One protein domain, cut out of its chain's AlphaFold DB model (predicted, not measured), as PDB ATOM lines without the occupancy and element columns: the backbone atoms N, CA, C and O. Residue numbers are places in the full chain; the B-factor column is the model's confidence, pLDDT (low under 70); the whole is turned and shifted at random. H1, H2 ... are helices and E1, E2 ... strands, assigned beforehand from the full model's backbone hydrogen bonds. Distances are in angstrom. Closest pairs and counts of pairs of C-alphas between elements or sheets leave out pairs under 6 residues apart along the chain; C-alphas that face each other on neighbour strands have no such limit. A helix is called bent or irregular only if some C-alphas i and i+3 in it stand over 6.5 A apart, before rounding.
ATOM      1  N   ASP A 589     149.336 187.473  91.195       90.75
ATOM      2  CA  ASP A 589     148.619 187.779  92.432       90.75
ATOM      3  C   ASP A 589     148.741 186.608  93.412       90.75
ATOM      4  O   ASP A 589     148.429 185.464  93.083       90.75
ATOM      5  N   LEU A 590     149.172 186.894  94.644       93.62
ATOM      6  CA  LEU A 590     149.247 185.901  95.717       93.62
ATOM      7  C   LEU A 590     147.959 185.958  96.546       93.62
ATOM      8  O   LEU A 590     147.756 186.899  97.318       93.62
ATOM      9  N   LYS A 591     147.088 184.957  96.395       94.50
ATOM     10  CA  LYS A 591     145.883 184.821  97.222       94.50
ATOM     11  C   LYS A 591     146.204 184.161  98.559       94.50
ATOM     12  O   LYS A 591     147.153 183.392  98.713       94.50
ATOM     13  N   PHE A 592     145.346 184.463  99.530       94.44
ATOM     14  CA  PHE A 592     145.426 183.974 100.901       94.44
ATOM     15  C   PHE A 592     144.105 183.288 101.255       94.44
ATOM     16  O   PHE A 592     143.198 183.879 101.848       94.44
ATOM     17  N   ASN A 593     143.992 182.026 100.855       94.62
ATOM     18  CA  ASN A 593     142.774 181.237 100.939       94.62
ATOM     19  C   ASN A 593     142.543 180.762 102.370       94.62
ATOM     20  O   ASN A 593     143.146 179.810 102.868       94.62
ATOM     21  N   LYS A 594     141.661 181.481 103.056       93.50
ATOM     22  CA  LYS A 594     141.373 181.295 104.476       93.50
ATOM     23  C   LYS A 594     140.811 179.902 104.769       93.50
ATOM     24  O   LYS A 594     139.830 179.472 104.149       93.50
ATOM     25  N   LEU A 595     141.382 179.235 105.767       90.62
ATOM     26  CA  LEU A 595     140.845 177.984 106.288       90.62
ATOM     27  C   LEU A 595     139.544 178.235 107.062       90.62
ATOM     28  O   LEU A 595     139.392 179.205 107.812       90.62
ATOM     29  N   SER A 596     138.596 177.332 106.849       83.00
ATOM     30  CA  SER A 596     137.247 177.339 107.412       83.00
ATOM     31  C   SER A 596     137.284 176.905 108.881       83.00
ATOM     32  O   SER A 596     136.594 177.481 109.723       83.00
ATOM     33  N   SER A 597     138.154 175.939 109.186       76.94
ATOM     34  CA  SER A 597     138.423 175.387 110.518       76.94
ATOM     35  C   SER A 597     139.223 176.346 111.417       76.94
ATOM     36  O   SER A 597     138.795 176.675 112.524       76.94
ATOM     37  N   ARG A 598     140.378 176.842 110.946       81.44
ATOM     38  CA  ARG A 598     141.299 177.708 111.704       81.44
ATOM     39  C   ARG A 598     141.451 179.075 111.025       81.44
ATOM     40  O   ARG A 598     142.301 179.273 110.167       81.44
ATOM     41  N   LYS A 599     140.657 180.052 111.483       76.94
ATOM     42  CA  LYS A 599     140.460 181.391 110.875       76.94
ATOM     43  C   LYS A 599     141.709 182.265 110.648       76.94
ATOM     44  O   LYS A 599     141.570 183.286 109.978       76.94
ATOM     45  N   ASN A 600     142.875 181.915 111.191       89.12
ATOM     46  CA  ASN A 600     144.132 182.656 110.996       89.12
ATOM     47  C   ASN A 600     145.158 181.876 110.149       89.12
ATOM     48  O   ASN A 600     146.300 182.314 110.010       89.12
ATOM     49  N   MET A 601     144.773 180.714 109.618       94.31
ATOM     50  CA  MET A 601     145.582 179.924 108.697       94.31
ATOM     51  C   MET A 601     145.091 180.149 107.265       94.31
ATOM     52  O   MET A 601     143.884 180.238 107.017       94.31
ATOM     53  N   TYR A 602     146.033 180.243 106.332       95.56
ATOM     54  CA  TYR A 602     145.771 180.551 104.931       95.56
ATOM     55  C   TYR A 602     146.559 179.595 104.040       95.56
ATOM     56  O   TYR A 602     147.781 179.517 104.166       95.56
ATOM     57  N   GLY A 603     145.876 178.899 103.134       95.12
ATOM     58  CA  GLY A 603     146.530 178.300 101.976       95.12
ATOM     59  C   GLY A 603     146.994 179.394 101.014       95.12
ATOM     60  O   GLY A 603     146.388 180.469 100.944       95.12
ATOM     61  N   LEU A 604     148.110 179.148 100.335       95.12
ATOM     62  CA  LEU A 604     148.676 180.053  99.340       95.12
ATOM     63  C   LEU A 604     148.325 179.590  97.927       95.12
ATOM     64  O   LEU A 604     148.396 178.404  97.612       95.12
ATOM     65  N   GLU A 605     147.992 180.544  97.069       92.00
ATOM     66  CA  GLU A 605     147.659 180.321  95.664       92.00
ATOM     67  C   GLU A 605     148.244 181.458  94.825       92.00
ATOM     68  O   GLU A 605     148.151 182.623  95.211       92.00
ATOM     69  N   LEU A 606     148.890 181.116  93.708       90.62
ATOM     70  CA  LEU A 606     149.557 182.072  92.824       90.62
ATOM     71  C   LEU A 606     148.805 182.151  91.491       90.62
ATOM     72  O   LEU A 606     149.044 181.344  90.588       90.62
ATOM     73  N   GLU A 607     147.921 183.135  91.369       88.19
ATOM     74  CA  GLU A 607     147.284 183.487  90.099       88.19
ATOM     75  C   GLU A 607     148.266 184.245  89.195       88.19
ATOM     76  O   GLU A 607     149.172 184.934  89.675       88.19
ATOM     77  N   HIS A 608     148.059 184.157  87.879       85.56
ATOM     78  CA  HIS A 608     148.764 184.969  86.892       85.56
ATOM     79  C   HIS A 608     147.805 185.896  86.136       85.56
ATOM     80  O   HIS A 608     146.757 185.480  85.652       85.56
ATOM     81  N   ASN A 609     148.225 187.141  85.933       85.12
ATOM     82  CA  ASN A 609     147.557 188.108  85.057       85.12
ATOM     83  C   ASN A 609     148.274 188.191  83.691       85.12
ATOM     84  O   ASN A 609     148.316 189.240  83.046       85.12
ATOM     85  N   ILE A 610     148.916 187.093  83.280       82.62
ATOM     86  CA  ILE A 610     149.653 186.984  82.021       82.62
ATOM     87  C   ILE A 610     148.653 186.720  80.892       82.62
ATOM     88  O   ILE A 610     147.888 185.762  80.940       82.62
ATOM     89  N   SER A 611     148.679 187.571  79.866       78.81
ATOM     90  CA  SER A 611     147.918 187.359  78.634       78.81
ATOM     91  C   SER A 611     148.715 186.476  77.675       78.81
ATOM     92  O   SER A 611     149.859 186.798  77.342       78.81
ATOM     93  N   PHE A 612     148.111 185.379  77.227       80.19
ATOM     94  CA  PHE A 612     148.691 184.449  76.260       80.19
ATOM     95  C   PHE A 612     148.103 184.675  74.861       80.19
ATOM     96  O   PHE A 612     147.009 185.214  74.694       80.19
ATOM     97  N   SER A 613     148.837 184.263  73.824       82.38
ATOM     98  CA  SER A 613     148.310 184.274  72.454       82.38
ATOM     99  C   SER A 613     147.182 183.251  72.308       82.38
ATOM    100  O   SER A 613     147.349 182.114  72.742       82.38
ATOM    101  N   LYS A 614     146.103 183.611  71.592       80.75
ATOM    102  CA  LYS A 614     144.971 182.721  71.241       80.75
ATOM    103  C   LYS A 614     145.365 181.446  70.466       80.75
ATOM    104  O   LYS A 614     144.509 180.612  70.197       80.75
ATOM    105  N   VAL A 615     146.628 181.325  70.050       83.12
ATOM    106  CA  VAL A 615     147.200 180.113  69.439       83.12
ATOM    107  C   VAL A 615     147.404 179.001  70.478       83.12
ATOM    108  O   VAL A 615     147.316 177.826  70.136       83.12
ATOM    109  N   TYR A 616     147.637 179.355  71.745       80.50
ATOM    110  CA  TYR A 616     147.659 178.399  72.849       80.50
ATOM    111  C   TYR A 616     146.237 178.207  73.381       80.50
ATOM    112  O   TYR A 616     145.525 179.185  73.608       80.50
ATOM    113  N   SER A 617     145.828 176.956  73.592       85.62
ATOM    114  CA  SER A 617     144.590 176.652  74.309       85.62
ATOM    115  C   SER A 617     144.797 176.771  75.817       85.62
ATOM    116  O   SER A 617     145.890 176.497  76.320       85.62
ATOM    117  N   ASP A 618     143.729 177.109  76.540       80.62
ATOM    118  CA  ASP A 618     143.749 177.237  78.002       80.62
ATOM    119  C   ASP A 618     144.275 175.955  78.672       80.62
ATOM    120  O   ASP A 618     145.134 176.026  79.539       80.62
ATOM    121  N   TYR A 619     143.909 174.770  78.157       83.62
ATOM    122  CA  TYR A 619     144.457 173.481  78.609       83.62
ATOM    123  C   TYR A 619     145.991 173.394  78.524       83.62
ATOM    124  O   TYR A 619     146.629 172.879  79.440       83.62
ATOM    125  N   ILE A 620     146.599 173.875  77.432       81.50
ATOM    126  CA  ILE A 620     148.061 173.871  77.291       81.50
ATOM    127  C   ILE A 620     148.683 174.930  78.199       81.50
ATOM    128  O   ILE A 620     149.742 174.666  78.764       81.50
ATOM    129  N   ILE A 621     148.044 176.085  78.390       81.25
ATOM    130  CA  ILE A 621     148.515 177.122  79.318       81.25
ATOM    131  C   ILE A 621     148.505 176.585  80.753       81.25
ATOM    132  O   ILE A 621     149.555 176.569  81.394       81.25
ATOM    133  N   ASP A 622     147.363 176.071  81.215       79.56
ATOM    134  CA  ASP A 622     147.173 175.515  82.555       79.56
ATOM    135  C   ASP A 622     148.145 174.364  82.810       79.56
ATOM    136  O   ASP A 622     148.915 174.421  83.764       79.56
ATOM    137  N   LYS A 623     148.209 173.369  81.916       81.12
ATOM    138  CA  LYS A 623     149.141 172.238  82.043       81.12
ATOM    139  C   LYS A 623     150.606 172.679  82.064       81.12
ATOM    140  O   LYS A 623     151.392 172.197  82.873       81.12
ATOM    141  N   THR A 624     150.982 173.626  81.203       81.50
ATOM    142  CA  THR A 624     152.347 174.184  81.178       81.50
ATOM    143  C   THR A 624     152.648 174.995  82.441       81.50
ATOM    144  O   THR A 624     153.799 175.073  82.866       81.50
ATOM    145  N   TYR A 625     151.629 175.591  83.065       79.69
ATOM    146  CA  TYR A 625     151.756 176.265  84.348       79.69
ATOM    147  C   TYR A 625     151.899 175.245  85.487       79.69
ATOM    148  O   TYR A 625     152.749 175.433  86.354       79.69
ATOM    149  N   THR A 626     151.092 174.183  85.527       75.56
ATOM    150  CA  THR A 626     151.023 173.238  86.656       75.56
ATOM    151  C   THR A 626     152.084 172.142  86.634       75.56
ATOM    152  O   THR A 626     152.470 171.692  87.707       75.56
ATOM    153  N   GLU A 627     152.634 171.756  85.481       76.06
ATOM    154  CA  GLU A 627     153.629 170.677  85.387       76.06
ATOM    155  C   GLU A 627     155.101 171.152  85.344       76.06
ATOM    156  O   GLU A 627     155.453 172.302  85.059       76.06
ATOM    157  N   GLY A 628     156.012 170.206  85.602       76.56
ATOM    158  CA  GLY A 628     157.428 170.312  85.251       76.56
ATOM    159  C   GLY A 628     158.212 171.440  85.938       76.56
ATOM    160  O   GLY A 628     158.087 171.697  87.132       76.56
ATOM    161  N   ILE A 629     159.113 172.080  85.185       80.25
ATOM    162  CA  ILE A 629     160.059 173.080  85.719       80.25
ATOM    163  C   ILE A 629     159.341 174.377  86.127       80.25
ATOM    164  O   ILE A 629     159.745 175.017  87.098       80.25
ATOM    165  N   ILE A 630     158.262 174.742  85.430       82.38
ATOM    166  CA  ILE A 630     157.513 175.982  85.676       82.38
ATOM    167  C   ILE A 630     156.821 175.922  87.041       82.38
ATOM    168  O   ILE A 630     156.936 176.874  87.814       82.38
ATOM    169  N   ALA A 631     156.225 174.781  87.397       77.62
ATOM    170  CA  ALA A 631     155.668 174.525  88.724       77.62
ATOM    171  C   ALA A 631     156.686 174.752  89.861       77.62
ATOM    172  O   ALA A 631     156.385 175.388  90.874       77.62
ATOM    173  N   GLU A 632     157.932 174.304  89.669       85.44
ATOM    174  CA  GLU A 632     159.024 174.529  90.622       85.44
ATOM    175  C   GLU A 632     159.456 175.997  90.714       85.44
ATOM    176  O   GLU A 632     159.885 176.449  91.778       85.44
ATOM    177  N   ASP A 633     159.391 176.734  89.605       85.19
ATOM    178  CA  ASP A 633     159.858 178.116  89.530       85.19
ATOM    179  C   ASP A 633     158.776 179.127  89.959       85.19
ATOM    180  O   ASP A 633     159.140 180.169  90.520       85.19
ATOM    181  N   LYS A 634     157.473 178.779  89.888       87.12
ATOM    182  CA  LYS A 634     156.381 179.491  90.602       87.12
ATOM    183  C   LYS A 634     156.725 179.697  92.074       87.12
ATOM    184  O   LYS A 634     156.486 180.771  92.624       87.12
ATOM    185  N   LEU A 635     157.310 178.681  92.717       90.00
ATOM    186  CA  LEU A 635     157.651 178.724  94.140       90.00
ATOM    187  C   LEU A 635     158.630 179.868  94.459       90.00
ATOM    188  O   LEU A 635     158.561 180.436  95.545       90.00
ATOM    189  N   SER A 636     159.486 180.278  93.514       90.38
ATOM    190  CA  SER A 636     160.368 181.443  93.691       90.38
ATOM    191  C   SER A 636     159.608 182.778  93.691       90.38
ATOM    192  O   SER A 636     159.904 183.655  94.509       90.38
ATOM    193  N   VAL A 637     158.591 182.914  92.833       91.12
ATOM    194  CA  VAL A 637     157.715 184.093  92.747       91.12
ATOM    195  C   VAL A 637     156.839 184.173  93.995       91.12
ATOM    196  O   VAL A 637     156.860 185.179  94.705       91.12
ATOM    197  N   MET A 638     156.164 183.073  94.338       92.31
ATOM    198  CA  MET A 638     155.329 182.973  95.534       92.31
ATOM    199  C   MET A 638     156.122 183.247  96.819       92.31
ATOM    200  O   MET A 638     155.659 184.023  97.645       92.31
ATOM    201  N   LEU A 639     157.331 182.695  96.990       94.12
ATOM    202  CA  LEU A 639     158.178 182.992  98.158       94.12
ATOM    203  C   LEU A 639     158.627 184.461  98.217       94.12
ATOM    204  O   LEU A 639     158.785 185.013  99.309       94.12
ATOM    205  N   THR A 640     158.802 185.114  97.067       93.12
ATOM    206  CA  THR A 640     159.136 186.545  96.983       93.12
ATOM    207  C   THR A 640     157.949 187.410  97.420       93.12
ATOM    208  O   THR A 640     158.100 188.266  98.293       93.12
ATOM    209  N   MET A 641     156.749 187.134  96.904       93.50
ATOM    210  CA  MET A 641     155.513 187.835  97.283       93.50
ATOM    211  C   MET A 641     155.100 187.542  98.736       93.50
ATOM    212  O   MET A 641     154.683 188.441  99.466       93.50
ATOM    213  N   LEU A 642     155.302 186.309  99.206       95.44
ATOM    214  CA  LEU A 642     155.103 185.923 100.602       95.44
ATOM    215  C   LEU A 642     156.082 186.656 101.528       95.44
ATOM    216  O   LEU A 642     155.684 187.077 102.608       95.44
ATOM    217  N   SER A 643     157.330 186.884 101.103       95.00
ATOM    218  CA  SER A 643     158.290 187.694 101.869       95.00
ATOM    219  C   SER A 643     157.815 189.144 102.028       95.00
ATOM    220  O   SER A 643     157.912 189.698 103.121       95.00
ATOM    221  N   VAL A 644     157.240 189.739 100.974       94.31
ATOM    222  CA  VAL A 644     156.596 191.067 101.035       94.31
ATOM    223  C   VAL A 644     155.423 191.065 102.022       94.31
ATOM    224  O   VAL A 644     155.331 191.965 102.858       94.31
ATOM    225  N   GLN A 645     154.562 190.042 101.991       94.94
ATOM    226  CA  GLN A 645     153.443 189.925 102.932       94.94
ATOM    227  C   GLN A 645     153.907 189.725 104.384       94.94
ATOM    228  O   GLN A 645     153.410 190.412 105.274       94.94
ATOM    229  N   LEU A 646     154.899 188.866 104.633       95.19
ATOM    230  CA  LEU A 646     155.469 188.656 105.969       95.19
ATOM    231  C   LEU A 646     156.022 189.963 106.551       95.19
ATOM    232  O   LEU A 646     155.799 190.238 107.726       95.19
ATOM    233  N   ILE A 647     156.671 190.808 105.738       94.75
ATOM    234  CA  ILE A 647     157.132 192.139 106.166       94.75
ATOM    235  C   ILE A 647     155.943 193.069 106.467       94.75
ATOM    236  O   ILE A 647     155.963 193.773 107.476       94.75
ATOM    237  N   ARG A 648     154.875 193.049 105.655       94.00
ATOM    238  CA  ARG A 648     153.634 193.802 105.936       94.00
ATOM    239  C   ARG A 648     152.996 193.362 107.269       94.00
ATOM    240  O   ARG A 648     152.549 194.217 108.036       94.00
ATOM    241  N   ASP A 649     153.020 192.070 107.602       92.94
ATOM    242  CA  ASP A 649     152.539 191.551 108.894       92.94
ATOM    243  C   ASP A 649     153.473 191.893 110.071       92.94
ATOM    244  O   ASP A 649     152.980 192.260 111.135       92.94
ATOM    245  N   MET A 650     154.802 191.860 109.888       91.56
ATOM    246  CA  MET A 650     155.774 192.311 110.902       91.56
ATOM    247  C   MET A 650     155.529 193.766 111.316       91.56
ATOM    248  O   MET A 650     155.500 194.093 112.502       91.56
ATOM    249  N   LEU A 651     155.355 194.649 110.326       90.19
ATOM    250  CA  LEU A 651     155.186 196.088 110.531       90.19
ATOM    251  C   LEU A 651     153.823 196.431 111.146       90.19
ATOM    252  O   LEU A 651     153.750 197.292 112.018       90.19
ATOM    253  N   SER A 652     152.759 195.731 110.737       88.38
ATOM    254  CA  SER A 652     151.400 195.892 111.285       88.38
ATOM    255  C   SER A 652     151.134 195.082 112.565       88.38
ATOM    256  O   SER A 652     150.019 195.096 113.089       88.38
ATOM    257  N   ALA A 653     152.153 194.388 113.082       87.38
ATOM    258  CA  ALA A 653     152.101 193.513 114.250       87.38
ATOM    259  C   ALA A 653     151.059 192.369 114.178       87.38
ATOM    260  O   ALA A 653     150.458 191.989 115.188       87.38
ATOM    261  N   ASN A 654     150.847 191.799 112.987       87.62
ATOM    262  CA  ASN A 654     149.809 190.802 112.695       87.62
ATOM    263  C   ASN A 654     150.317 189.346 112.742       87.62
ATOM    264  O   ASN A 654     150.079 188.540 111.843       87.62
ATOM    265  N   PHE A 655     151.021 189.002 113.818       87.62
ATOM    266  CA  PHE A 655     151.792 187.754 113.950       87.62
ATOM    267  C   PHE A 655     150.962 186.466 114.039       87.62
ATOM    268  O   PHE A 655     151.500 185.370 113.968       87.62
ATOM    269  N   ASN A 656     149.641 186.579 114.197       86.88
ATOM    270  CA  ASN A 656     148.757 185.424 114.346       86.88
ATOM    271  C   ASN A 656     148.536 184.653 113.031       86.88
ATOM    272  O   ASN A 656     147.905 183.595 113.057       86.88
ATOM    273  N   ARG A 657     148.967 185.203 111.887       91.69
ATOM    274  CA  ARG A 657     148.768 184.609 110.561       91.69
ATOM    275  C   ARG A 657     149.778 183.496 110.307       91.69
ATOM    276  O   ARG A 657     150.981 183.729 110.374       91.69
ATOM    277  N   LYS A 658     149.289 182.308 109.944       94.75
ATOM    278  CA  LYS A 658     150.129 181.196 109.476       94.75
ATOM    279  C   LYS A 658     149.805 180.885 108.010       94.75
ATOM    280  O   LYS A 658     148.635 180.827 107.626       94.75
ATOM    281  N   TYR A 659     150.837 180.676 107.207       96.62
ATOM    282  CA  TYR A 659     150.775 180.524 105.757       96.62
ATOM    283  C   TYR A 659     151.200 179.118 105.344       96.62
ATOM    284  O   TYR A 659     152.282 178.665 105.711       96.62
ATOM    285  N   ILE A 660     150.344 178.422 104.600       95.94
ATOM    286  CA  ILE A 660     150.535 177.026 104.204       95.94
ATOM    287  C   ILE A 660     151.005 176.999 102.752       95.94
ATOM    288  O   ILE A 660     150.312 177.461 101.846       95.94
ATOM    289  N   LEU A 661     152.210 176.471 102.561       93.94
ATOM    290  CA  LEU A 661     152.984 176.528 101.332       93.94
ATOM    291  C   LEU A 661     153.248 175.109 100.831       93.94
ATOM    292  O   LEU A 661     154.053 174.391 101.422       93.94
ATOM    293  N   TYR A 662     152.597 174.695  99.747       91.06
ATOM    294  CA  TYR A 662     152.921 173.419  99.111       91.06
ATOM    295  C   TYR A 662     154.276 173.483  98.404       91.06
ATOM    296  O   TYR A 662     154.660 174.505  97.833       91.06
ATOM    297  N   VAL A 663     155.011 172.374  98.472       88.62
ATOM    298  CA  VAL A 663     156.315 172.207  97.833       88.62
ATOM    299  C   VAL A 663     156.195 171.053  96.833       88.62
ATOM    300  O   VAL A 663     156.025 169.917  97.281       88.62
ATOM    301  N   PRO A 664     156.298 171.317  95.514       86.50
ATOM    302  CA  PRO A 664     156.237 170.294  94.471       86.50
ATOM    303  C   PRO A 664     157.133 169.086  94.753       86.50
ATOM    304  O   PRO A 664     158.286 169.227  95.176       86.50
ATOM    305  N   THR A 665     156.617 167.886  94.488       85.00
ATOM    306  CA  THR A 665     157.276 166.606  94.807       85.00
ATOM    307  C   THR A 665     158.664 166.489  94.159       85.00
ATOM    308  O   THR A 665     159.620 166.035  94.795       85.00
ATOM    309  N   SER A 666     158.803 167.009  92.937       85.50
ATOM    310  CA  SER A 666     160.033 167.053  92.140       85.50
ATOM    311  C   SER A 666     161.150 167.926  92.733       85.50
ATOM    312  O   SER A 666     162.321 167.728  92.406       85.50
ATOM    313  N   LEU A 667     160.841 168.867  93.636       88.31
ATOM    314  CA  LEU A 667     161.864 169.686  94.298       88.31
ATOM    315  C   LEU A 667     162.622 168.932  95.389       88.31
ATOM    316  O   LEU A 667     163.765 169.289  95.680       88.31
ATOM    317  N   TYR A 668     162.033 167.891  95.982       89.75
ATOM    318  CA  TYR A 668     162.690 167.143  97.053       89.75
ATOM    319  C   TYR A 668     163.870 166.298  96.552       89.75
ATOM    320  O   TYR A 668     164.852 166.162  97.277       89.75
ATOM    321  N   SER A 669     163.849 165.815  95.303       88.56
ATOM    322  CA  SER A 669     165.029 165.194  94.674       88.56
ATOM    323  C   SER A 669     166.115 166.223  94.321       88.56
ATOM    324  O   SER A 669     167.302 165.900  94.263       88.56
ATOM    325  N   LYS A 670     165.736 167.495  94.152       91.00
ATOM    326  CA  LYS A 670     166.609 168.619  93.787       91.00
ATOM    327  C   LYS A 670     167.083 169.393  95.026       91.00
ATOM    328  O   LYS A 670     166.920 170.613  95.087       91.00
ATOM    329  N   GLU A 671     167.729 168.710  95.984       90.44
ATOM    330  CA  GLU A 671     168.176 169.260  97.290       90.44
ATOM    331  C   GLU A 671     168.753 170.694  97.196       90.44
ATOM    332  O   GLU A 671     168.339 171.592  97.933       90.44
ATOM    333  N   LYS A 672     169.656 170.957  96.234       91.00
ATOM    334  CA  LYS A 672     170.264 172.288  96.010       91.00
ATOM    335  C   LYS A 672     169.256 173.371  95.581       91.00
ATOM    336  O   LYS A 672     169.395 174.518  96.010       91.00
ATOM    337  N   LYS A 673     168.259 173.044  94.743       91.38
ATOM    338  CA  LYS A 673     167.209 173.984  94.294       91.38
ATOM    339  C   LYS A 673     166.252 174.284  95.447       91.38
ATOM    340  O   LYS A 673     166.019 175.456  95.736       91.38
ATOM    341  N   LEU A 674     165.810 173.257  96.178       92.44
ATOM    342  CA  LEU A 674     164.969 173.416  97.369       92.44
ATOM    343  C   LEU A 674     165.656 174.270  98.449       92.44
ATOM    344  O   LEU A 674     165.071 175.243  98.923       92.44
ATOM    345  N   GLN A 675     166.928 174.002  98.774       91.31
ATOM    346  CA  GLN A 675     167.697 174.849  99.698       91.31
ATOM    347  C   GLN A 675     167.841 176.301  99.198       91.31
ATOM    348  O   GLN A 675     167.812 177.225 100.011       91.31
ATOM    349  N   LYS A 676     168.009 176.535  97.885       92.06
ATOM    350  CA  LYS A 676     168.091 177.891  97.305       92.06
ATOM    351  C   LYS A 676     166.766 178.649  97.445       92.06
ATOM    352  O   LYS A 676     166.798 179.832  97.770       92.06
ATOM    353  N   LEU A 677     165.636 177.974  97.236       92.94
ATOM    354  CA  LEU A 677     164.296 178.545  97.388       92.94
ATOM    355  C   LEU A 677     164.000 178.863  98.859       92.94
ATOM    356  O   LEU A 677     163.700 180.008  99.186       92.94
ATOM    357  N   LEU A 678     164.203 177.909  99.772       93.75
ATOM    358  CA  LEU A 678     163.962 178.116 101.207       93.75
ATOM    359  C   LEU A 678     164.811 179.253 101.807       93.75
ATOM    360  O   LEU A 678     164.350 179.939 102.712       93.75
ATOM    361  N   ARG A 679     166.010 179.544 101.274       92.44
ATOM    362  CA  ARG A 679     166.822 180.705 101.706       92.44
ATOM    363  C   ARG A 679     166.117 182.059 101.547       92.44
ATOM    364  O   ARG A 679     166.443 182.978 102.303       92.44
ATOM    365  N   LEU A 680     165.144 182.184 100.637       92.06
ATOM    366  CA  LEU A 680     164.312 183.388 100.497       92.06
ATOM    367  C   LEU A 680     163.528 183.700 101.786       92.06
ATOM    368  O   LEU A 680     163.311 184.868 102.093       92.06
ATOM    369  N   ILE A 681     163.198 182.667 102.569       93.88
ATOM    370  CA  ILE A 681     162.492 182.741 103.857       93.88
ATOM    371  C   ILE A 681     163.333 182.186 105.029       93.88
ATOM    372  O   ILE A 681     162.789 181.752 106.043       93.88
ATOM    373  N   ASP A 682     164.672 182.221 104.927       93.50
ATOM    374  CA  ASP A 682     165.585 181.880 106.035       93.50
ATOM    375  C   ASP A 682     165.644 183.004 107.088       93.50
ATOM    376  O   ASP A 682     166.647 183.709 107.235       93.50
ATOM    377  N   ASP A 683     164.541 183.158 107.814       92.81
ATOM    378  CA  ASP A 683     164.362 184.084 108.930       92.81
ATOM    379  C   ASP A 683     163.605 183.415 110.103       92.81
ATOM    380  O   ASP A 683     162.866 182.446 109.925       92.81
ATOM    381  N   LYS A 684     163.806 183.934 111.321       90.44
ATOM    382  CA  LYS A 684     163.214 183.452 112.575       90.44
ATOM    383  C   LYS A 684     161.690 183.616 112.610       90.44
ATOM    384  O   LYS A 684     161.002 182.719 113.083       90.44
ATOM    385  N   TYR A 685     161.146 184.733 112.125       90.69
ATOM    386  CA  TYR A 685     159.695 184.931 112.048       90.69
ATOM    387  C   TYR A 685     159.097 184.179 110.859       90.69
ATOM    388  O   TYR A 685     158.039 183.564 110.988       90.69
ATOM    389  N   ALA A 686     159.786 184.164 109.715       93.88
ATOM    390  CA  ALA A 686     159.318 183.431 108.541       93.88
ATOM    391  C   ALA A 686     159.162 181.920 108.811       93.88
ATOM    392  O   ALA A 686     158.132 181.347 108.473       93.88
ATOM    393  N   LYS A 687     160.118 181.283 109.500       92.94
ATOM    394  CA  LYS A 687     160.056 179.851 109.866       92.94
ATOM    395  C   LYS A 687     158.939 179.480 110.841       92.94
ATOM    396  O   LYS A 687     158.471 178.346 110.826       92.94
ATOM    397  N   GLU A 688     158.520 180.418 111.686       90.31
ATOM    398  CA  GLU A 688     157.415 180.227 112.631       90.31
ATOM    399  C   GLU A 688     156.044 180.408 111.953       90.31
ATOM    400  O   GLU A 688     155.050 179.830 112.390       90.31
ATOM    401  N   ASN A 689     155.976 181.175 110.860       93.12
ATOM    402  CA  ASN A 689     154.711 181.556 110.226       93.12
ATOM    403  C   ASN A 689     154.491 180.979 108.820       93.12
ATOM    404  O   ASN A 689     153.368 181.036 108.331       93.12
ATOM    405  N   VAL A 690     155.504 180.373 108.194       96.19
ATOM    406  CA  VAL A 690     155.380 179.606 106.943       96.19
ATOM    407  C   VAL A 690     155.515 178.114 107.234       96.19
ATOM    408  O   VAL A 690     156.498 177.661 107.821       96.19
ATOM    409  N   ILE A 691     154.516 177.349 106.803       96.31
ATOM    410  CA  ILE A 691     154.366 175.917 107.046       96.31
ATOM    411  C   ILE A 691     154.427 175.194 105.699       96.31
ATOM    412  O   ILE A 691     153.602 175.445 104.823       96.31
ATOM    413  N   LEU A 692     155.388 174.290 105.537       95.88
ATOM    414  CA  LEU A 692     155.590 173.521 104.311       95.88
ATOM    415  C   LEU A 692     154.616 172.334 104.265       95.88
ATOM    416  O   LEU A 692     154.667 171.463 105.130       95.88
ATOM    417  N   LEU A 693     153.723 172.292 103.278       94.75
ATOM    418  CA  LEU A 693     152.769 171.196 103.099       94.75
ATOM    419  C   LEU A 693     153.407 170.045 102.306       94.75
ATOM    420  O   LEU A 693     154.068 170.274 101.291       94.75
ATOM    421  N   ILE A 694     153.181 168.811 102.758       92.50
ATOM    422  CA  ILE A 694     153.614 167.579 102.085       92.50
ATOM    423  C   ILE A 694     152.573 166.464 102.281       92.50
ATOM    424  O   ILE A 694     151.945 166.381 103.340       92.50
ATOM    425  N   THR A 695     152.386 165.593 101.285       91.31
ATOM    426  CA  THR A 695     151.585 164.364 101.450       91.31
ATOM    427  C   THR A 695     152.328 163.356 102.338       91.31
ATOM    428  O   THR A 695     153.557 163.410 102.481       91.31
ATOM    429  N   PHE A 696     151.619 162.379 102.908       89.44
ATOM    430  CA  PHE A 696     152.300 161.279 103.600       89.44
ATOM    431  C   PHE A 696     153.127 160.399 102.653       89.44
ATOM    432  O   PHE A 696     154.210 159.950 103.030       89.44
ATOM    433  N   GLU A 697     152.685 160.193 101.412       88.75
ATOM    434  CA  GLU A 697     153.428 159.403 100.425       88.75
ATOM    435  C   GLU A 697     154.768 160.053 100.065       88.75
ATOM    436  O   GLU A 697     155.806 159.389 100.084       88.75
ATOM    437  N   ASP A 698     154.784 161.361  99.814       89.56
ATOM    438  CA  ASP A 698     155.998 162.090  99.434       89.56
ATOM    439  C   ASP A 698     156.929 162.322 100.623       89.56
ATOM    440  O   ASP A 698     158.152 162.291 100.454       89.56
ATOM    441  N   LEU A 699     156.387 162.423 101.842       92.31
ATOM    442  CA  LEU A 699     157.168 162.294 103.070       92.31
ATOM    443  C   LEU A 699     157.860 160.926 103.146       92.31
ATOM    444  O   LEU A 699     159.032 160.862 103.527       92.31
ATOM    445  N   LEU A 700     157.175 159.830 102.788       91.12
ATOM    446  CA  LEU A 700     157.778 158.497 102.806       91.12
ATOM    447  C   LEU A 700     158.840 158.299 101.714       91.12
ATOM    448  O   LEU A 700     159.839 157.631 101.997       91.12
ATOM    449  N   LYS A 701     158.661 158.894 100.526       92.00
ATOM    450  CA  LYS A 701     159.670 158.931  99.449       92.00
ATOM    451  C   LYS A 701     160.905 159.745  99.872       92.00
ATOM    452  O   LYS A 701     162.031 159.272  99.753       92.00
ATOM    453  N   ASN A 702     160.706 160.937 100.444       93.00
ATOM    454  CA  ASN A 702     161.754 161.958 100.608       93.00
ATOM    455  C   ASN A 702     162.306 162.119 102.043       93.00
ATOM    456  O   ASN A 702     162.963 163.119 102.350       93.00
ATOM    457  N   LYS A 703     162.083 161.138 102.932       91.88
ATOM    458  CA  LYS A 703     162.383 161.166 104.388       91.88
ATOM    459  C   LYS A 703     163.686 161.863 104.807       91.88
ATOM    460  O   LYS A 703     163.702 162.506 105.855       91.88
ATOM    461  N   ARG A 704     164.782 161.696 104.053       93.06
ATOM    462  CA  ARG A 704     166.090 162.327 104.322       93.06
ATOM    463  C   ARG A 704     165.989 163.853 104.255       93.06
ATOM    464  O   ARG A 704     166.302 164.526 105.233       93.06
ATOM    465  N   VAL A 705     165.516 164.369 103.123       94.25
ATOM    466  CA  VAL A 705     165.483 165.801 102.797       94.25
ATOM    467  C   VAL A 705     164.508 166.534 103.709       94.25
ATOM    468  O   VAL A 705     164.858 167.557 104.292       94.25
ATOM    469  N   VAL A 706     163.323 165.961 103.943       94.44
ATOM    470  CA  VAL A 706     162.329 166.550 104.857       94.44
ATOM    471  C   VAL A 706     162.883 166.651 106.288       94.44
ATOM    472  O   VAL A 706     162.708 167.673 106.952       94.44
ATOM    473  N   LYS A 707     163.631 165.642 106.764       93.69
ATOM    474  CA  LYS A 707     164.279 165.670 108.092       93.69
ATOM    475  C   LYS A 707     165.450 166.654 108.175       93.69
ATOM    476  O   LYS A 707     165.702 167.186 109.256       93.69
ATOM    477  N   GLU A 708     166.142 166.935 107.072       94.06
ATOM    478  CA  GLU A 708     167.139 168.011 107.002       94.06
ATOM    479  C   GLU A 708     166.471 169.392 107.069       94.06
ATOM    480  O   GLU A 708     166.811 170.197 107.935       94.06
ATOM    481  N   VAL A 709     165.449 169.638 106.244       94.38
ATOM    482  CA  VAL A 709     164.688 170.898 106.236       94.38
ATOM    483  C   VAL A 709     164.024 171.154 107.598       94.38
ATOM    484  O   VAL A 709     164.089 172.267 108.122       94.38
ATOM    485  N   ARG A 710     163.494 170.115 108.260       94.25
ATOM    486  CA  ARG A 710     162.989 170.205 109.642       94.25
ATOM    487  C   ARG A 710     164.083 170.608 110.639       94.25
ATOM    488  O   ARG A 710     163.845 171.457 111.492       94.25
ATOM    489  N   ARG A 711     165.304 170.071 110.507       94.00
ATOM    490  CA  ARG A 711     166.475 170.463 111.322       94.00
ATOM    491  C   ARG A 711     166.962 171.891 111.051       94.00
ATOM    492  O   ARG A 711     167.545 172.494 111.945       94.00
ATOM    493  N   MET A 712     166.695 172.455 109.871       92.31
ATOM    494  CA  MET A 712     166.931 173.879 109.575       92.31
ATOM    495  C   MET A 712     165.904 174.818 110.243       92.31
ATOM    496  O   MET A 712     166.041 176.042 110.134       92.31
ATOM    497  N   GLY A 713     164.900 174.266 110.934       93.19
ATOM    498  CA  GLY A 713     163.900 174.997 111.715       93.19
ATOM    499  C   GLY A 713     162.593 175.300 110.981       93.19
ATOM    500  O   GLY A 713     161.802 176.077 111.502       93.19
ATOM    501  N   TYR A 714     162.353 174.734 109.793       94.88
ATOM    502  CA  TYR A 714     161.083 174.926 109.083       94.88
ATOM    503  C   TYR A 714     159.959 174.061 109.674       94.88
ATOM    504  O   TYR A 714     160.187 172.942 110.156       94.88
ATOM    505  N   LYS A 715     158.732 174.587 109.613       95.44
ATOM    506  CA  LYS A 715     157.514 173.877 110.007       95.44
ATOM    507  C   LYS A 715     156.923 173.077 108.857       95.44
ATOM    508  O   LYS A 715     157.048 173.476 107.702       95.44
ATOM    509  N   PHE A 716     156.279 171.963 109.186       95.50
ATOM    510  CA  PHE A 716     155.637 171.070 108.227       95.50
ATOM    511  C   PHE A 716     154.173 170.825 108.574       95.50
ATOM    512  O   PHE A 716     153.820 170.583 109.728       95.50
ATOM    513  N   ALA A 717     153.335 170.828 107.546       95.38
ATOM    514  CA  ALA A 717     151.990 170.291 107.585       95.38
ATOM    515  C   ALA A 717     151.955 168.988 106.785       95.38
ATOM    516  O   ALA A 717     152.481 168.916 105.674       95.38
ATOM    517  N   LEU A 718     151.327 167.966 107.353       93.94
ATOM    518  CA  LEU A 718     151.160 166.663 106.728       93.94
ATOM    519  C   LEU A 718     149.724 166.519 106.234       93.94
ATOM    520  O   LEU A 718     148.801 166.666 107.030       93.94
ATOM    521  N   ALA A 719     149.535 166.233 104.949       91.81
ATOM    522  CA  ALA A 719     148.214 166.043 104.362       91.81
ATOM    523  C   ALA A 719     147.880 164.561 104.132       91.81
ATOM    524  O   ALA A 719     148.708 163.798 103.625       91.81
ATOM    525  N   PHE A 720     146.639 164.207 104.467       89.25
ATOM    526  CA  PHE A 720     145.953 162.979 104.079       89.25
ATOM    527  C   PHE A 720     144.718 163.354 103.248       89.25
ATOM    528  O   PHE A 720     143.652 163.672 103.779       89.25
ATOM    529  N   ASP A 721     144.916 163.375 101.933       80.44
ATOM    530  CA  ASP A 721     143.931 163.599 100.873       80.44
ATOM    531  C   ASP A 721     143.051 162.365 100.631       80.44
ATOM    532  O   ASP A 721     141.827 162.477 100.554       80.44
ATOM    533  N   LYS A 722     143.689 161.193 100.565       81.56
ATOM    534  CA  LYS A 722     143.112 159.903 100.161       81.56
ATOM    535  C   LYS A 722     143.349 158.809 101.204       81.56
ATOM    536  O   LYS A 722     144.172 158.952 102.114       81.56
ATOM    537  N   GLU A 723     142.659 157.679 101.054       77.50
ATOM    538  CA  GLU A 723     142.842 156.510 101.920       77.50
ATOM    539  C   GLU A 723     144.308 156.030 101.910       77.50
ATOM    540  O   GLU A 723     144.841 155.601 100.888       77.50
ATOM    541  N   THR A 724     144.980 156.117 103.065       77.38
ATOM    542  CA  THR A 724     146.436 155.933 103.170       77.38
ATOM    543  C   THR A 724     146.789 154.912 104.253       77.38
ATOM    544  O   THR A 724     146.682 155.189 105.445       77.38
ATOM    545  N   VAL A 725     147.270 153.725 103.869       77.00
ATOM    546  CA  VAL A 725     147.580 152.643 104.826       77.00
ATOM    547  C   VAL A 725     148.957 152.834 105.481       77.00
ATOM    548  O   VAL A 725     149.995 152.417 104.953       77.00
ATOM    549  N   VAL A 726     148.983 153.428 106.680       80.38
ATOM    550  CA  VAL A 726     150.229 153.664 107.433       80.38
ATOM    551  C   VAL A 726     150.745 152.392 108.110       80.38
ATOM    552  O   VAL A 726     150.274 151.956 109.162       80.38
ATOM    553  N   LYS A 727     151.803 151.822 107.527       84.38
ATOM    554  CA  LYS A 727     152.536 150.663 108.064       84.38
ATOM    555  C   LYS A 727     153.144 150.994 109.434       84.38
ATOM    556  O   LYS A 727     153.689 152.078 109.630       84.38
ATOM    557  N   ALA A 728     153.129 150.040 110.371       81.38
ATOM    558  CA  ALA A 728     153.568 150.259 111.758       81.38
ATOM    559  C   ALA A 728     154.985 150.864 111.882       81.38
ATOM    560  O   ALA A 728     155.197 151.783 112.669       81.38
ATOM    561  N   LYS A 729     155.931 150.416 111.041       85.38
ATOM    562  CA  LYS A 729     157.311 150.942 110.969       85.38
ATOM    563  C   LYS A 729     157.407 152.412 110.523       85.38
ATOM    564  O   LYS A 729     158.434 153.052 110.728       85.38
ATOM    565  N   ASP A 730     156.371 152.924 109.862       86.19
ATOM    566  CA  ASP A 730     156.344 154.242 109.230       86.19
ATOM    567  C   ASP A 730     155.559 155.284 110.050       86.19
ATOM    568  O   ASP A 730     155.794 156.479 109.847       86.19
ATOM    569  N   LYS A 731     154.740 154.865 111.037       84.25
ATOM    570  CA  LYS A 731     154.021 155.754 111.983       84.25
ATOM    571  C   LYS A 731     154.929 156.807 112.626       84.25
ATOM    572  O   LYS A 731     154.550 157.968 112.735       84.25
ATOM    573  N   GLY A 732     156.163 156.436 112.979       86.75
ATOM    574  CA  GLY A 732     157.144 157.343 113.590       86.75
ATOM    575  C   GLY A 732     157.560 158.547 112.727       86.75
ATOM    576  O   GLY A 732     158.228 159.443 113.232       86.75
ATOM    577  N   ASN A 733     157.184 158.603 111.442       89.69
ATOM    578  CA  ASN A 733     157.421 159.781 110.601       89.69
ATOM    579  C   ASN A 733     156.324 160.854 110.745       89.69
ATOM    580  O   ASN A 733     156.587 161.993 110.378       89.69
ATOM    581  N   ILE A 734     155.147 160.537 111.308       90.62
ATOM    582  CA  ILE A 734     154.045 161.505 111.507       90.62
ATOM    583  C   ILE A 734     154.483 162.652 112.440       90.62
ATOM    584  O   ILE A 734     154.177 163.810 112.174       90.62
ATOM    585  N   TYR A 735     155.319 162.356 113.444       91.56
ATOM    586  CA  TYR A 735     155.945 163.325 114.364       91.56
ATOM    587  C   TYR A 735     156.828 164.405 113.702       91.56
ATOM    588  O   TYR A 735     157.378 165.262 114.393       91.56
ATOM    589  N   ILE A 736     157.010 164.389 112.376       91.12
ATOM    590  CA  ILE A 736     157.658 165.498 111.664       91.12
ATOM    591  C   ILE A 736     156.751 166.734 111.553       91.12
ATOM    592  O   ILE A 736     157.266 167.840 111.392       91.12
ATOM    593  N   ALA A 737     155.432 166.537 111.638       92.62
ATOM    594  CA  ALA A 737     154.413 167.538 111.359       92.62
ATOM    595  C   ALA A 737     154.047 168.378 112.593       92.62
ATOM    596  O   ALA A 737     153.820 167.848 113.679       92.62
ATOM    597  N   ASP A 738     153.934 169.691 112.400       94.06
ATOM    598  CA  ASP A 738     153.335 170.629 113.358       94.06
ATOM    599  C   ASP A 738     151.799 170.655 113.236       94.06
ATOM    600  O   ASP A 738     151.105 170.981 114.194       94.06
ATOM    601  N   TYR A 739     151.272 170.305 112.056       94.44
ATOM    602  CA  TYR A 739     149.841 170.269 111.738       94.44
ATOM    603  C   TYR A 739     149.524 169.060 110.854       94.44
ATOM    604  O   TYR A 739     150.310 168.722 109.968       94.44
ATOM    605  N   ILE A 740     148.370 168.425 111.057       93.88
ATOM    606  CA  ILE A 740     147.921 167.276 110.263       93.88
ATOM    607  C   ILE A 740     146.577 167.620 109.619       93.88
ATOM    608  O   ILE A 740     145.572 167.747 110.314       93.88
ATOM    609  N   PHE A 741     146.556 167.762 108.298       92.50
ATOM    610  CA  PHE A 741     145.335 167.948 107.522       92.50
ATOM    611  C   PHE A 741     144.751 166.599 107.133       92.50
ATOM    612  O   PHE A 741     145.443 165.757 106.560       92.50
ATOM    613  N   VAL A 742     143.469 166.415 107.429       90.19
ATOM    614  CA  VAL A 742     142.704 165.218 107.082       90.19
ATOM    615  C   VAL A 742     141.512 165.662 106.248       90.19
ATOM    616  O   VAL A 742     140.806 166.598 106.633       90.19
ATOM    617  N   ASN A 743     141.310 165.017 105.098       86.88
ATOM    618  CA  ASN A 743     140.153 165.263 104.246       86.88
ATOM    619  C   ASN A 743     138.838 165.000 105.017       86.88
ATOM    620  O   ASN A 743     138.779 164.166 105.921       86.88
ATOM    621  N   ASN A 744     137.777 165.728 104.668       81.75
ATOM    622  CA  ASN A 744     136.495 165.704 105.384       81.75
ATOM    623  C   ASN A 744     135.595 164.517 104.996       81.75
ATOM    624  O   ASN A 744     134.505 164.367 105.547       81.75
ATOM    625  N   GLU A 745     136.038 163.688 104.055       81.06
ATOM    626  CA  GLU A 745     135.396 162.429 103.683       81.06
ATOM    627  C   GLU A 745     135.461 161.433 104.849       81.06
ATOM    628  O   GLU A 745     136.524 161.184 105.415       81.06
ATOM    629  N   VAL A 746     134.305 160.880 105.231       74.12
ATOM    630  CA  VAL A 746     134.131 160.145 106.497       74.12
ATOM    631  C   VAL A 746     135.039 158.917 106.584       74.12
ATOM    632  O   VAL A 746     135.676 158.704 107.614       74.12
ATOM    633  N   ASP A 747     135.149 158.142 105.505       76.00
ATOM    634  CA  ASP A 747     135.950 156.912 105.486       76.00
ATOM    635  C   ASP A 747     137.456 157.214 105.550       76.00
ATOM    636  O   ASP A 747     138.185 156.596 106.330       76.00
ATOM    637  N   VAL A 748     137.915 158.243 104.821       75.62
ATOM    638  CA  VAL A 748     139.296 158.751 104.910       75.62
ATOM    639  C   VAL A 748     139.585 159.228 106.335       75.62
ATOM    640  O   VAL A 748     140.602 158.851 106.915       75.62
ATOM    641  N   MET A 749     138.676 159.999 106.937       78.81
ATOM    642  CA  MET A 749     138.826 160.521 108.295       78.81
ATOM    643  C   MET A 749     138.944 159.403 109.342       78.81
ATOM    644  O   MET A 749     139.866 159.430 110.161       78.81
ATOM    645  N   LEU A 750     138.057 158.403 109.307       78.38
ATOM    646  CA  LEU A 750     138.076 157.274 110.243       78.38
ATOM    647  C   LEU A 750     139.354 156.432 110.098       78.38
ATOM    648  O   LEU A 750     140.004 156.125 111.103       78.38
ATOM    649  N   ASN A 751     139.755 156.119 108.863       80.88
ATOM    650  CA  ASN A 751     140.959 155.331 108.598       80.88
ATOM    651  C   ASN A 751     142.244 156.081 108.983       80.88
ATOM    652  O   ASN A 751     143.184 155.462 109.486       80.88
ATOM    653  N   VAL A 752     142.282 157.408 108.811       81.94
ATOM    654  CA  VAL A 752     143.435 158.246 109.178       81.94
ATOM    655  C   VAL A 752     143.571 158.408 110.695       81.94
ATOM    656  O   VAL A 752     144.665 158.241 111.245       81.94
ATOM    657  N   LEU A 753     142.470 158.666 111.406       82.88
ATOM    658  CA  LEU A 753     142.492 158.812 112.866       82.88
ATOM    659  C   LEU A 753     142.959 157.535 113.583       82.88
ATOM    660  O   LEU A 753     143.655 157.628 114.591       82.88
ATOM    661  N   ALA A 754     142.675 156.351 113.032       84.00
ATOM    662  CA  ALA A 754     143.087 155.065 113.601       84.00
ATOM    663  C   ALA A 754     144.619 154.849 113.684       84.00
ATOM    664  O   ALA A 754     145.080 153.905 114.340       84.00
ATOM    665  N   PHE A 755     145.440 155.687 113.033       84.44
ATOM    666  CA  PHE A 755     146.900 155.591 113.120       84.44
ATOM    667  C   PHE A 755     147.638 156.823 113.649       84.44
ATOM    668  O   PHE A 755     148.833 156.683 113.939       84.44
ATOM    669  N   ILE A 756     146.973 157.969 113.807       86.12
ATOM    670  CA  ILE A 756     147.568 159.174 114.399       86.12
ATOM    671  C   ILE A 756     147.807 158.940 115.909       86.12
ATOM    672  O   ILE A 756     146.910 158.450 116.594       86.12
ATOM    673  N   PRO A 757     149.004 159.242 116.452       86.94
ATOM    674  CA  PRO A 757     149.249 159.211 117.893       86.94
ATOM    675  C   PRO A 757     148.339 160.184 118.652       86.94
ATOM    676  O   PRO A 757     148.173 161.324 118.225       86.94
ATOM    677  N   GLU A 758     147.824 159.768 119.811       85.94
ATOM    678  CA  GLU A 758     146.969 160.594 120.685       85.94
ATOM    679  C   GLU A 758     147.644 161.928 121.060       85.94
ATOM    680  O   GLU A 758     147.011 162.974 121.033       85.94
ATOM    681  N   GLU A 759     148.968 161.918 121.255       89.56
ATOM    682  CA  GLU A 759     149.821 163.098 121.486       89.56
ATOM    683  C   GLU A 759     149.747 164.179 120.384       89.56
ATOM    684  O   GLU A 759     150.180 165.310 120.603       89.56
ATOM    685  N   LEU A 760     149.251 163.837 119.190       88.69
ATOM    686  CA  LEU A 760     149.145 164.727 118.031       88.69
ATOM    687  C   LEU A 760     147.689 165.091 117.687       88.69
ATOM    688  O   LEU A 760     147.468 165.757 116.675       88.69
ATOM    689  N   SER A 761     146.701 164.706 118.507       85.38
ATOM    690  CA  SER A 761     145.276 164.992 118.264       85.38
ATOM    691  C   SER A 761     144.985 166.487 118.095       85.38
ATOM    692  O   SER A 761     144.278 166.880 117.170       85.38
ATOM    693  N   ASP A 762     145.593 167.337 118.925       87.12
ATOM    694  CA  ASP A 762     145.407 168.797 118.902       87.12
ATOM    695  C   ASP A 762     146.010 169.465 117.648       87.12
ATOM    696  O   ASP A 762     145.644 170.590 117.276       87.12
ATOM    697  N   ASN A 763     146.909 168.760 116.955       90.06
ATOM    698  CA  ASN A 763     147.508 169.198 115.695       90.06
ATOM    699  C   ASN A 763     146.650 168.813 114.477       90.06
ATOM    700  O   ASN A 763     146.927 169.295 113.376       90.06
ATOM    701  N   VAL A 764     145.609 167.989 114.653       90.50
ATOM    702  CA  VAL A 764     144.692 167.590 113.577       90.50
ATOM    703  C   VAL A 764     143.785 168.755 113.166       90.50
ATOM    704  O   VAL A 764     143.335 169.577 113.978       90.50
ATOM    705  N   ILE A 765     143.534 168.840 111.862       91.00
ATOM    706  CA  ILE A 765     142.654 169.808 111.222       91.00
ATOM    707  C   ILE A 765     141.814 169.073 110.175       91.00
ATOM    708  O   ILE A 765     142.329 168.618 109.154       91.00
ATOM    709  N   TYR A 766     140.511 168.984 110.438       89.31
ATOM    710  CA  TYR A 766     139.514 168.445 109.512       89.31
ATOM    711  C   TYR A 766     139.168 169.508 108.466       89.31
ATOM    712  O   TYR A 766     138.247 170.314 108.637       89.31
ATOM    713  N   GLU A 767     139.987 169.568 107.419       89.00
ATOM    714  CA  GLU A 767     139.753 170.393 106.243       89.00
ATOM    715  C   GLU A 767     140.568 169.858 105.062       89.00
ATOM    716  O   GLU A 767     141.773 169.632 105.187       89.00
ATOM    717  N   ASN A 768     139.933 169.709 103.893       88.88
ATOM    718  CA  ASN A 768     140.663 169.437 102.659       88.88
ATOM    719  C   ASN A 768     141.499 170.675 102.289       88.88
ATOM    720  O   ASN A 768     140.985 171.672 101.777       88.88
ATOM    721  N   ILE A 769     142.790 170.599 102.602       90.38
ATOM    722  CA  ILE A 769     143.766 171.671 102.400       90.38
ATOM    723  C   ILE A 769     144.096 171.914 100.922       90.38
ATOM    724  O   ILE A 769     144.445 173.038 100.570       90.38
ATOM    725  N   PHE A 770     143.945 170.908 100.054       89.19
ATOM    726  CA  PHE A 770     144.209 171.054  98.620       89.19
ATOM    727  C   PHE A 770     143.224 172.035  97.978       89.19
ATOM    728  O   PHE A 770     143.645 172.920  97.248       89.19
ATOM    729  N   ASN A 771     141.963 172.042  98.422       88.75
ATOM    730  CA  ASN A 771     140.948 173.034  98.032       88.75
ATOM    731  C   ASN A 771     141.204 174.461  98.588       88.75
ATOM    732  O   ASN A 771     140.303 175.305  98.584       88.75
ATOM    733  N   LYS A 772     142.391 174.729  99.150       90.38
ATOM    734  CA  LYS A 772     142.835 176.037  99.661       90.38
ATOM    735  C   LYS A 772     144.201 176.454  99.117       90.38
ATOM    736  O   LYS A 772     144.634 177.561  99.416       90.38
ATOM    737  N   ILE A 773     144.888 175.617  98.353       87.75
ATOM    738  CA  ILE A 773     146.141 175.979  97.687       87.75
ATOM    739  C   ILE A 773     145.924 175.957  96.179       87.75
ATOM    740  O   ILE A 773     145.086 175.206  95.690       87.75
TER     741      ILE A 773
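This is residues 589 to 773 of the 779 residues of the protein "Signal peptidase I" of Mollicutes bacterium (UniProt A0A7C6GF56). A strongly twisted and curled sheet of seven strands makes a wall, with H2, H6 and H8 over one face: long H2 slants over the E1 and E2 end, with H4 packed on H2, H6 covers E4, and H8 packs by E6, while H7 only grazes the sheet at E5 and H9 at E6. A loop running into H1 sticks out with residues 614 to 620, and residues 767 to 773 fold back from E7. The 185 printed residues hold nine named helices and seven strands in the order E1 E2 H1 H2 E3 H3 H4 H5 E4 H6 E5 H7 E6 H8 H9 E7; the sheet, E1 to E7 in number order, is mixed, and so is the class. The whole is compact, with a radius of gyration of the C-alphas of 17.0 A and spans of 51 by 41 by 34 A.

Find C-alpha 589 at (148.619, 187.779, 92.432), where E1 runs to 594; E2, 601 to 608, covers 22.6 A. H1 is 618 to 626, and H2, 628 to 651, covers 36.2 A from (157.428, 170.312, 85.251). Next come E3, 658 to 662, H3, 665 to 669, H4, 671 to 681, H5, 684 to 689, E4, 690 to 695, and H6, 696 to 711, with a kink of 93 degrees near residue 703. Then read E5, 715 to 720, H7, 728 to 736, E6, 739 to 742, H8, 746 to 753, H9, 758 to 763, and E7, 764 to 766, ending at (139.514, 168.445, 109.512). H6, H7 and H9 are irregular: C-alphas 701 and 704 are 8.7 A apart, 729 and 732 only just so at 6.9 A, 759 and 762 7.7 A.

Look first at the hairpin E1 and E2, antiparallel, with N 591 and O 605 2.8 A apart, within hydrogen-bond range. E4 and E5 are parallel, with N 692 and O 715 also in that range at 2.8 A. H2 is on the sheet at a height of 7.7 A, and touches H4, closest C-alphas Ser 636 and Leu 677, 6.1 A, at a shallow tilt of 23 degrees. H6 touches H3, closest C-alphas Tyr 668 and Asn 702, 6.4 A. O i to N i+4 pairs are within range throughout H1 and H8, but in H2 16 of 20, H4 5 of 7, H5 1 of 2, H6 10 of 12, and 0 in H3, H7 and H9, whose i+3 counts are 1, 3 and 2.

The farthest C-alphas, Val 615 and Glu 758, are 54.8 A apart. The printed part has no cut or long link, and no printed residue is under 70 in pLDDT.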